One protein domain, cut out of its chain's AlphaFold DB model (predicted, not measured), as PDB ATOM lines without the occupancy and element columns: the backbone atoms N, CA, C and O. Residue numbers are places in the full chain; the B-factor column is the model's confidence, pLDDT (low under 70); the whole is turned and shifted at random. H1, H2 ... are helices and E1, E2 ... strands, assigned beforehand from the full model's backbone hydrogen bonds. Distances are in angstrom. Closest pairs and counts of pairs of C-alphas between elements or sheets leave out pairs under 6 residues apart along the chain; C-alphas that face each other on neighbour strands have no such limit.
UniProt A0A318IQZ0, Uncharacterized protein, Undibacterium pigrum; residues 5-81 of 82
ATOM      1  N   ARG A   5       1.133  -0.134  33.136       79.19
ATOM      2  CA  ARG A   5       1.508   1.266  33.345       79.19
ATOM      3  C   ARG A   5       3.017   1.466  33.527       79.19
ATOM      4  O   ARG A   5       3.576   2.384  32.938       79.19
ATOM      5  N   GLU A   6       3.677   0.623  34.314       78.50
ATOM      6  CA  GLU A   6       5.120   0.719  34.577       78.50
ATOM      7  C   GLU A   6       5.931   0.404  33.313       78.50
ATOM      8  O   GLU A   6       6.944   1.052  33.042       78.50
ATOM      9  N   ILE A   7       5.446  -0.537  32.493       78.62
ATOM     10  CA  ILE A   7       6.026  -0.848  31.181       78.62
ATOM     11  C   ILE A   7       5.874   0.357  30.242       78.62
ATOM     12  O   ILE A   7       6.854   0.794  29.641       78.62
ATOM     13  N   ALA A   8       4.677   0.947  30.164       76.81
ATOM     14  CA  ALA A   8       4.418   2.106  29.310       76.81
ATOM     15  C   ALA A   8       5.255   3.339  29.703       76.81
ATOM     16  O   ALA A   8       5.772   4.042  28.832       76.81
ATOM     17  N   GLU A   9       5.425   3.602  31.004       78.62
ATOM     18  CA  GLU A   9       6.266   4.703  31.487       78.62
ATOM     19  C   GLU A   9       7.751   4.467  31.160       78.62
ATOM     20  O   GLU A   9       8.431   5.402  30.726       78.62
ATOM     21  N   ARG A  10       8.235   3.220  31.263       74.38
ATOM     22  CA  ARG A  10       9.608   2.852  30.884       74.38
ATOM     23  C   ARG A  10       9.848   2.989  29.379       74.38
ATOM     24  O   ARG A  10      10.809   3.645  28.994       74.38
ATOM     25  N   VAL A  11       8.954   2.470  28.536       76.12
ATOM     26  CA  VAL A  11       9.051   2.605  27.067       76.12
ATOM     27  C   VAL A  11       9.062   4.076  26.653       76.12
ATOM     28  O   VAL A  11       9.901   4.498  25.860       76.12
ATOM     29  N   LYS A  12       8.187   4.896  27.244       77.06
ATOM     30  CA  LYS A  12       8.140   6.336  26.963       77.06
ATOM     31  C   LYS A  12       9.424   7.057  27.383       77.06
ATOM     32  O   LYS A  12       9.809   8.033  26.741       77.06
ATOM     33  N   HIS A  13      10.061   6.628  28.472       74.94
ATOM     34  CA  HIS A  13      11.342   7.185  28.903       74.94
ATOM     35  C   HIS A  13      12.477   6.784  27.955       74.94
ATOM     36  O   HIS A  13      13.239   7.650  27.529       74.94
ATOM     37  N   LEU A  14      12.526   5.511  27.557       70.31
ATOM     38  CA  LEU A  14      13.507   4.987  26.606       70.31
ATOM     39  C   LEU A  14      13.412   5.713  25.259       70.31
ATOM     40  O   LEU A  14      14.400   6.284  24.807       70.31
ATOM     41  N   GLN A  15      12.211   5.852  24.694       73.44
ATOM     42  CA  GLN A  15      12.008   6.578  23.434       73.44
ATOM     43  C   GLN A  15      12.442   8.050  23.487       73.44
ATOM     44  O   GLN A  15      12.869   8.595  22.475       73.44
ATOM     45  N   LYS A  16      12.369   8.706  24.652       80.12
ATOM     46  CA  LYS A  16      12.878  10.081  24.815       80.12
ATOM     47  C   LYS A  16      14.402  10.169  24.809       80.12
ATOM     48  O   LYS A  16      14.928  11.253  24.583       80.12
ATOM     49  N   SER A  17      15.081   9.071  25.125       79.69
ATOM     50  CA  SER A  17      16.542   8.976  25.112       79.69
ATOM     51  C   SER A  17      17.103   8.470  23.784       79.69
ATOM     52  O   SER A  17      18.318   8.493  23.602       79.69
ATOM     53  N   ALA A  18      16.232   8.023  22.872       86.69
ATOM     54  CA  ALA A  18      16.632   7.584  21.548       86.69
ATOM     55  C   ALA A  18      17.198   8.751  20.731       86.69
ATOM     56  O   ALA A  18      16.730   9.890  20.840       86.69
ATOM     57  N   ARG A  19      18.214   8.454  19.927       90.12
ATOM     58  CA  ARG A  19      18.868   9.401  19.020       90.12
ATOM     59  C   ARG A  19      19.499   8.647  17.856       90.12
ATOM     60  O   ARG A  19      19.626   7.427  17.910       90.12
ATOM     61  N   ASP A  20      19.935   9.383  16.845       92.12
ATOM     62  CA  ASP A  20      20.792   8.829  15.804       92.12
ATOM     63  C   ASP A  20      22.154   8.442  16.394       92.12
ATOM     64  O   ASP A  20      22.853   9.278  16.973       92.12
ATOM     65  N   PHE A  21      22.503   7.168  16.257       91.75
ATOM     66  CA  PHE A  21      23.840   6.636  16.486       91.75
ATOM     67  C   PHE A  21      24.436   6.261  15.135       91.75
ATOM     68  O   PHE A  21      23.846   5.462  14.402       91.75
ATOM     69  N   GLY A  22      25.590   6.832  14.787       93.44
ATOM     70  CA  GLY A  22      26.348   6.365  13.630       93.44
ATOM     71  C   GLY A  22      26.765   4.913  13.837       93.44
ATOM     72  O   GLY A  22      27.115   4.542  14.957       93.44
ATOM     73  N   LEU A  23      26.766   4.091  12.782       93.12
ATOM     74  CA  LEU A  23      27.206   2.694  12.918       93.12
ATOM     75  C   LEU A  23      28.633   2.610  13.479       93.12
ATOM     76  O   LEU A  23      28.908   1.783  14.341       93.12
ATOM     77  N   ILE A  24      29.499   3.558  13.109       93.94
ATOM     78  CA  ILE A  24      30.860   3.692  13.649       93.94
ATOM     79  C   ILE A  24      30.925   3.918  15.170       93.94
ATOM     80  O   ILE A  24      31.942   3.619  15.794       93.94
ATOM     81  N   GLU A  25      29.860   4.443  15.776       92.75
ATOM     82  CA  GLU A  25      29.765   4.670  17.221       92.75
ATOM     83  C   GLU A  25      29.257   3.432  17.975       92.75
ATOM     84  O   GLU A  25      29.340   3.394  19.204       92.75
ATOM     85  N   ILE A  26      28.727   2.429  17.264       94.31
ATOM     86  CA  ILE A  26      28.204   1.207  17.873       94.31
ATOM     87  C   ILE A  26      29.377   0.286  18.245       94.31
ATOM     88  O   ILE A  26      30.255   0.022  17.412       94.31
ATOM     89  N   PRO A  27      29.416  -0.231  19.488       94.69
ATOM     90  CA  PRO A  27      30.446  -1.171  19.911       94.69
ATOM     91  C   PRO A  27      30.578  -2.361  18.954       94.69
ATOM     92  O   PRO A  27      29.592  -2.952  18.529       94.69
ATOM     93  N   GLY A  28      31.814  -2.722  18.611       93.44
ATOM     94  CA  GLY A  28      32.106  -3.867  17.743       93.44
ATOM     95  C   GLY A  28      31.967  -3.608  16.240       93.44
ATOM     96  O   GLY A  28      32.542  -4.367  15.463       93.44
ATOM     97  N   TYR A  29      31.319  -2.521  15.807       96.00
ATOM     98  CA  TYR A  29      31.158  -2.233  14.378       96.00
ATOM     99  C   TYR A  29      32.498  -2.040  13.660       96.00
ATOM    100  O   TYR A  29      32.715  -2.616  12.601       96.00
ATOM    101  N   THR A  30      33.428  -1.274  14.242       95.56
ATOM    102  CA  THR A  30      34.738  -1.010  13.610       95.56
ATOM    103  C   THR A  30      35.565  -2.289  13.453       95.56
ATOM    104  O   THR A  30      36.237  -2.482  12.442       95.56
ATOM    105  N   ASP A  31      35.532  -3.183  14.441       97.12
ATOM    106  CA  ASP A  31      36.253  -4.456  14.354       97.12
ATOM    107  C   ASP A  31      35.603  -5.383  13.316       97.12
ATOM    108  O   ASP A  31      36.300  -6.010  12.515       97.12
ATOM    109  N   TRP A  32      34.267  -5.417  13.282       97.50
ATOM    110  CA  TRP A  32      33.497  -6.154  12.284       97.50
ATOM    111  C   TRP A  32      33.758  -5.644  10.859       97.50
ATOM    112  O   TRP A  32      34.076  -6.446   9.979       97.50
ATOM    113  N   SER A  33      33.705  -4.331  10.620       96.44
ATOM    114  CA  SER A  33      33.855  -3.752   9.278       96.44
ATOM    115  C   SER A  33      35.263  -3.968   8.727       96.44
ATOM    116  O   SER A  33      35.423  -4.398   7.584       96.44
ATOM    117  N   ASN A  34      36.291  -3.803   9.565       97.00
ATOM    118  CA  ASN A  34      37.671  -4.139   9.210       97.00
ATOM    119  C   ASN A  34      37.835  -5.624   8.857       97.00
ATOM    120  O   ASN A  34      38.574  -5.963   7.928       97.00
ATOM    121  N   ARG A  35      37.145  -6.521   9.572       97.75
ATOM    122  CA  ARG A  35      37.163  -7.955   9.263       97.75
ATOM    123  C   ARG A  35      36.494  -8.245   7.918       97.75
ATOM    124  O   ARG A  35      37.074  -8.984   7.129       97.75
ATOM    125  N   LYS A  36      35.354  -7.620   7.610       95.81
ATOM    126  CA  LYS A  36      34.690  -7.758   6.300       95.81
ATOM    127  C   LYS A  36      35.565  -7.273   5.151       95.81
ATOM    128  O   LYS A  36      35.700  -7.976   4.153       95.81
ATOM    129  N   LEU A  37      36.243  -6.138   5.316       96.44
ATOM    130  CA  LEU A  37      37.226  -5.666   4.334       96.44
ATOM    131  C   LEU A  37      38.343  -6.696   4.108       96.44
ATOM    132  O   LEU A  37      38.706  -6.981   2.969       96.44
ATOM    133  N   ALA A  38      38.855  -7.310   5.180       97.12
ATOM    134  CA  ALA A  38      39.861  -8.368   5.077       97.12
ATOM    135  C   ALA A  38      39.326  -9.660   4.423       97.12
ATOM    136  O   ALA A  38      40.094 -10.383   3.786       97.12
ATOM    137  N   GLU A  39      38.028  -9.944   4.554       95.75
ATOM    138  CA  GLU A  39      37.328 -11.052   3.885       95.75
ATOM    139  C   GLU A  39      37.060 -10.779   2.390       95.75
ATOM    140  O   GLU A  39      36.685 -11.696   1.659       95.75
ATOM    141  N   GLY A  40      37.324  -9.556   1.913       95.38
ATOM    142  CA  GLY A  40      37.163  -9.153   0.515       95.38
ATOM    143  C   GLY A  40      35.877  -8.382   0.225       95.38
ATOM    144  O   GLY A  40      35.507  -8.250  -0.941       95.38
ATOM    145  N   GLU A  41      35.197  -7.883   1.259       95.50
ATOM    146  CA  GLU A  41      34.034  -7.012   1.102       95.50
ATOM    147  C   GLU A  41      34.404  -5.689   0.420       95.50
ATOM    148  O   GLU A  41      35.513  -5.171   0.575       95.50
ATOM    149  N   SER A  42      33.461  -5.119  -0.331       94.50
ATOM    150  CA  SER A  42      33.684  -3.867  -1.055       94.50
ATOM    151  C   SER A  42      33.901  -2.689  -0.099       94.50
ATOM    152  O   SER A  42      33.032  -2.361   0.712       94.50
ATOM    153  N   GLU A  43      35.019  -1.976  -0.262       94.56
ATOM    154  CA  GLU A  43      35.294  -0.724   0.462       94.56
ATOM    155  C   GLU A  43      34.174   0.307   0.280       94.56
ATOM    156  O   GLU A  43      33.864   1.057   1.202       94.56
ATOM    157  N   ALA A  44      33.524   0.328  -0.888       94.25
ATOM    158  CA  ALA A  44      32.415   1.239  -1.155       94.25
ATOM    159  C   ALA A  44      31.150   0.876  -0.359       94.25
ATOM    160  O   ALA A  44      30.429   1.777   0.074       94.25
ATOM    161  N   LEU A  45      30.891  -0.421  -0.142       93.81
ATOM    162  CA  LEU A  45      29.767  -0.881   0.678       93.81
ATOM    163  C   LEU A  45      30.007  -0.554   2.153       93.81
ATOM    164  O   LEU A  45      29.131   0.022   2.798       93.81
ATOM    165  N   ILE A  46      31.212  -0.825   2.657       95.69
ATOM    166  CA  ILE A  46      31.578  -0.484   4.037       95.69
ATOM    167  C   ILE A  46      31.547   1.032   4.256       95.69
ATOM    168  O   ILE A  46      30.919   1.486   5.204       95.69
ATOM    169  N   ALA A  47      32.086   1.839   3.336       94.88
ATOM    170  CA  ALA A  47      32.012   3.298   3.438       94.88
ATOM    171  C   ALA A  47      30.567   3.835   3.406       94.88
ATOM    172  O   ALA A  47      30.274   4.875   4.000       94.88
ATOM    173  N   ASN A  48      29.644   3.147   2.723       94.19
ATOM    174  CA  ASN A  48      28.225   3.493   2.776       94.19
ATOM    175  C   ASN A  48      27.632   3.191   4.157       94.19
ATOM    176  O   ASN A  48      26.929   4.038   4.705       94.19
ATOM    177  N   LEU A  49      27.938   2.019   4.724       94.06
ATOM    178  CA  LEU A  49      27.532   1.663   6.084       94.06
ATOM    179  C   LEU A  49      28.124   2.632   7.118       94.06
ATOM    180  O   LEU A  49      27.395   3.097   7.988       94.06
ATOM    181  N   ASP A  50      29.383   3.045   6.973       94.00
ATOM    182  CA  ASP A  50      30.034   4.009   7.872       94.00
ATOM    183  C   ASP A  50      29.300   5.359   7.915       94.00
ATOM    184  O   ASP A  50      29.289   6.042   8.940       94.00
ATOM    185  N   ALA A  51      28.667   5.742   6.803       93.44
ATOM    186  CA  ALA A  51      27.870   6.958   6.691       93.44
ATOM    187  C   ALA A  51      26.419   6.792   7.183       93.44
ATOM    188  O   ALA A  51      25.676   7.778   7.225       93.44
ATOM    189  N   ARG A  52      25.988   5.574   7.533       92.88
ATOM    190  CA  ARG A  52      24.640   5.304   8.046       92.88
ATOM    191  C   ARG A  52      24.558   5.529   9.550       92.88
ATOM    192  O   ARG A  52      25.525   5.436  10.307       92.88
ATOM    193  N   SER A  53      23.343   5.823   9.986       93.38
ATOM    194  CA  SER A  53      22.995   5.950  11.394       93.38
ATOM    195  C   SER A  53      21.703   5.198  11.667       93.38
ATOM    196  O   SER A  53      20.856   5.058  10.780       93.38
ATOM    197  N   MET A  54      21.563   4.714  12.894       91.31
ATOM    198  CA  MET A  54      20.364   4.048  13.381       91.31
ATOM    199  C   MET A  54      19.763   4.849  14.528       91.31
ATOM    200  O   MET A  54      20.472   5.325  15.415       91.31
ATOM    201  N   TRP A  55      18.439   4.973  14.518       91.50
ATOM    202  CA  TRP A  55      17.705   5.580  15.618       91.50
ATOM    203  C   TRP A  55      17.549   4.564  16.749       91.50
ATOM    204  O   TRP A  55      16.673   3.702  16.695       91.50
ATOM    205  N   LEU A  56      18.411   4.664  17.759       90.31
ATOM    206  CA  LEU A  56      18.510   3.694  18.849       90.31
ATOM    207  C   LEU A  56      18.506   4.397  20.203       90.31
ATOM    208  O   LEU A  56      18.902   5.560  20.341       90.31
ATOM    209  N   THR A  57      18.073   3.683  21.232       90.56
ATOM    210  CA  THR A  57      18.334   4.048  22.625       90.56
ATOM    211  C   THR A  57      19.718   3.567  23.061       90.56
ATOM    212  O   THR A  57      20.251   2.620  22.487       90.56
ATOM    213  N   PRO A  58      20.311   4.162  24.113       87.00
ATOM    214  CA  PRO A  58      21.582   3.680  24.651       87.00
ATOM    215  C   PRO A  58      21.556   2.200  25.062       87.00
ATOM    216  O   PRO A  58      22.553   1.517  24.889       87.00
ATOM    217  N   GLU A  59      20.420   1.704  25.574       88.25
ATOM    218  CA  GLU A  59      20.253   0.286  25.934       88.25
ATOM    219  C   GLU A  59      20.266  -0.601  24.679       88.25
ATOM    220  O   GLU A  59      20.914  -1.643  24.672       88.25
ATOM    221  N   GLU A  60      19.613  -0.181  23.593       89.31
ATOM    222  CA  GLU A  60      19.619  -0.926  22.328       89.31
ATOM    223  C   GLU A  60      21.008  -0.971  21.691       89.31
ATOM    224  O   GLU A  60      21.403  -2.031  21.222       89.31
ATOM    225  N   VAL A  61      21.779   0.122  21.740       90.75
ATOM    226  CA  VAL A  61      23.157   0.166  21.209       90.75
ATOM    227  C   VAL A  61      24.049  -0.908  21.837       90.75
ATOM    228  O   VAL A  61      24.870  -1.490  21.138       90.75
ATOM    229  N   GLU A  62      23.874  -1.208  23.127       89.25
ATOM    230  CA  GLU A  62      24.642  -2.269  23.800       89.25
ATOM    231  C   GLU A  62      24.201  -3.690  23.418       89.25
ATOM    232  O   GLU A  62      24.917  -4.649  23.701       89.25
ATOM    233  N   ASN A  63      23.030  -3.836  22.794       91.81
ATOM    234  CA  ASN A  63      22.497  -5.122  22.347       91.81
ATOM    235  C   ASN A  63      22.701  -5.373  20.847       91.81
ATOM    236  O   ASN A  63      22.483  -6.502  20.414       91.81
ATOM    237  N   ILE A  64      23.122  -4.365  20.075       93.19
ATOM    238  CA  ILE A  64      23.503  -4.548  18.672       93.19
ATOM    239  C   ILE A  64      24.773  -5.402  18.604       93.19
ATOM    240  O   ILE A  64      25.764  -5.128  19.288       93.19
ATOM    241  N   GLY A  65      24.742  -6.434  17.767       92.94
ATOM    242  CA  GLY A  65      25.856  -7.343  17.548       92.94
ATOM    243  C   GLY A  65      26.236  -7.487  16.079       92.94
ATOM    244  O   GLY A  65      25.670  -6.875  15.179       92.94
ATOM    245  N   GLU A  66      27.211  -8.361  15.830       94.50
ATOM    246  CA  GLU A  66      27.724  -8.602  14.478       94.50
ATOM    247  C   GLU A  66      26.654  -9.114  13.502       94.50
ATOM    248  O   GLU A  66      26.710  -8.789  12.321       94.50
ATOM    249  N   ALA A  67      25.668  -9.874  13.992       95.56
ATOM    250  CA  ALA A  67      24.572 -10.378  13.166       95.56
ATOM    251  C   ALA A  67      23.689  -9.246  12.614       95.56
ATOM    252  O   ALA A  67      23.255  -9.324  11.469       95.56
ATOM    253  N   ASP A  68      23.470  -8.183  13.394       95.06
ATOM    254  CA  ASP A  68      22.724  -7.005  12.943       95.06
ATOM    255  C   ASP A  68      23.511  -6.241  11.866       95.06
ATOM    256  O   ASP A  68      22.942  -5.751  10.892       95.06
ATOM    257  N   PHE A  69      24.840  -6.164  11.997       95.31
ATOM    258  CA  PHE A  69      25.689  -5.548  10.972       95.31
ATOM    259  C   PHE A  69      25.712  -6.361   9.673       95.31
ATOM    260  O   PHE A  69      25.682  -5.776   8.589       95.31
ATOM    261  N   ASP A  70      25.740  -7.693   9.776       96.38
ATOM    262  CA  ASP A  70      25.639  -8.589   8.622       96.38
ATOM    263  C   ASP A  70      24.301  -8.393   7.890       96.38
ATOM    264  O   ASP A  70      24.305  -8.209   6.675       96.38
ATOM    265  N   GLU A  71      23.179  -8.315   8.614       95.44
ATOM    266  CA  GLU A  71      21.861  -8.037   8.021       95.44
ATOM    267  C   GLU A  71      21.837  -6.685   7.287       95.44
ATOM    268  O   GLU A  71      21.381  -6.600   6.146       95.44
ATOM    269  N   LEU A  72      22.410  -5.633   7.884       94.44
ATOM    270  CA  LEU A  72      22.504  -4.315   7.247       94.44
ATOM    271  C   LEU A  72      23.363  -4.322   5.977       94.44
ATOM    272  O   LEU A  72      23.069  -3.579   5.033       94.44
ATOM    273  N   LEU A  73      24.429  -5.123   5.956       94.75
ATOM    274  CA  LEU A  73      25.285  -5.300   4.787       94.75
ATOM    275  C   LEU A  73      24.561  -6.069   3.678       94.75
ATOM    276  O   LEU A  73      24.623  -5.651   2.522       94.75
ATOM    277  N   ASP A  74      23.854  -7.149   4.009       95.50
ATOM    278  CA  ASP A  74      23.056  -7.919   3.047       95.50
ATOM    279  C   ASP A  74      21.917  -7.079   2.449       95.50
ATOM    280  O   ASP A  74      21.716  -7.075   1.230       95.50
ATOM    281  N   ASP A  75      21.231  -6.280   3.269       93.88
ATOM    282  CA  ASP A  75      20.222  -5.325   2.803       93.88
ATOM    283  C   ASP A  75      20.817  -4.281   1.855       93.88
ATOM    284  O   ASP A  75      20.195  -3.897   0.858       93.88
ATOM    285  N   LEU A  76      22.028  -3.802   2.152       92.62
ATOM    286  CA  LEU A  76      22.731  -2.849   1.301       92.62
ATOM    287  C   LEU A  76      23.102  -3.471  -0.051       92.62
ATOM    288  O   LEU A  76      22.868  -2.852  -1.090       92.62
ATOM    289  N   LYS A  77      23.621  -4.699  -0.048       93.31
ATOM    290  CA  LYS A  77      23.930  -5.459  -1.267       93.31
ATOM    291  C   LYS A  77      22.688  -5.691  -2.114       93.31
ATOM    292  O   LYS A  77      22.689  -5.379  -3.304       93.31
ATOM    293  N   CYS A  78      21.582  -6.091  -1.483       92.25
ATOM    294  CA  CYS A  78      20.292  -6.243  -2.152       92.25
ATOM    295  C   CYS A  78      19.815  -4.939  -2.815       92.25
ATOM    296  O   CYS A  78      19.248  -4.982  -3.906       92.25
ATOM    297  N   GLN A  79      20.053  -3.777  -2.194       88.94
ATOM    298  CA  GLN A  79      19.706  -2.475  -2.781       88.94
ATOM    299  C   GLN A  79      20.541  -2.138  -4.023       88.94
ATOM    300  O   GLN A  79      20.015  -1.519  -4.952       88.94
ATOM    301  N   PHE A  80      21.815  -2.537  -4.056       85.56
ATOM    302  CA  PHE A  80      22.711  -2.299  -5.192       85.56
ATOM    303  C   PHE A  80      22.722  -3.431  -6.233       85.56
ATOM    304  O   PHE A  80      23.251  -3.235  -7.328       85.56
ATOM    305  N   GLY A  81      22.061  -4.556  -5.948       76.88
ATOM    306  CA  GLY A  81      21.982  -5.714  -6.840       76.88
ATOM    307  C   GLY A  81      23.268  -6.543  -6.887       76.88
ATOM    308  O   GLY A  81      23.534  -7.158  -7.922       76.88
TER     309      GLY A  81
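Overview. This is residues 5 to 81 of the 82 residues of an uncharacterized protein of Undibacterium pigrum (UniProt A0A318IQZ0). A short ribbon of two strands, E1 and E2, forms the middle; at one end H5 packs steeply on a helical hairpin, H2 and H3, and at the other end residues 5 to 12 of H1 stick out as an arm. The printed part has 77 residues, with five named helices and two named strands in the order H1 E1 H2 H3 E2 H4 H5; the sheet, E1 - E2, is antiparallel, and the class is mostly helix. The whole is loose, with a radius of gyration of the C-alphas of 14.6 A and spans of 49 by 24 by 18 A.

Along the chain. Begin with the sheet: E1 is residues 19 to 22 and E2 residues 53 to 56. Find C-alpha 5 at (1.508, 1.266, 33.345); from there H1 runs to residue 17, 18.8 A. H2 is residues 29 to 39, 15.0 A, H3 residues 43 to 50, 10.2 A, and H4 residues 58 to 61. H5, residues 66 to 80, runs 21.3 A to C-alpha 80 at (22.711, -2.299, -5.192).

Arrangement. Look between E1 and E2, antiparallel at 141 degrees: N 21 and O 54 are within hydrogen-bond range at 2.9 A. The hairpin H2 and H3 only just touch, with 3 pairs of C-alphas within 8 A, the closest Leu 37 and Glu 43 at 6.6 A; their tilt is shallow, 12 degrees, opposite ways. With residues 72 to 77 alone H5 touches H3, the closest C-alphas being Leu 45 and Leu 76 at 7.3 A, a steep tilt of 61 degrees, opposite ways. H2 and H5 touch only at their ends, the closest C-alphas being Trp 32 and Glu 66 at 6.6 A. H1 and H4 are close but not clearly touching, the closest C-alphas being Ser 17 and Pro 58 at 7.3 A. In H1, H2, H3 and H5 every O i to N i+4 pair is within hydrogen-bond range; H4 is too short for one.

Size, cuts and confidence. The C-alphas farthest apart, those of Arg 5 and Gly 40, are 49.6 A apart. The printed part has no cut, no link is long, and no printed residue is under 70 in pLDDT.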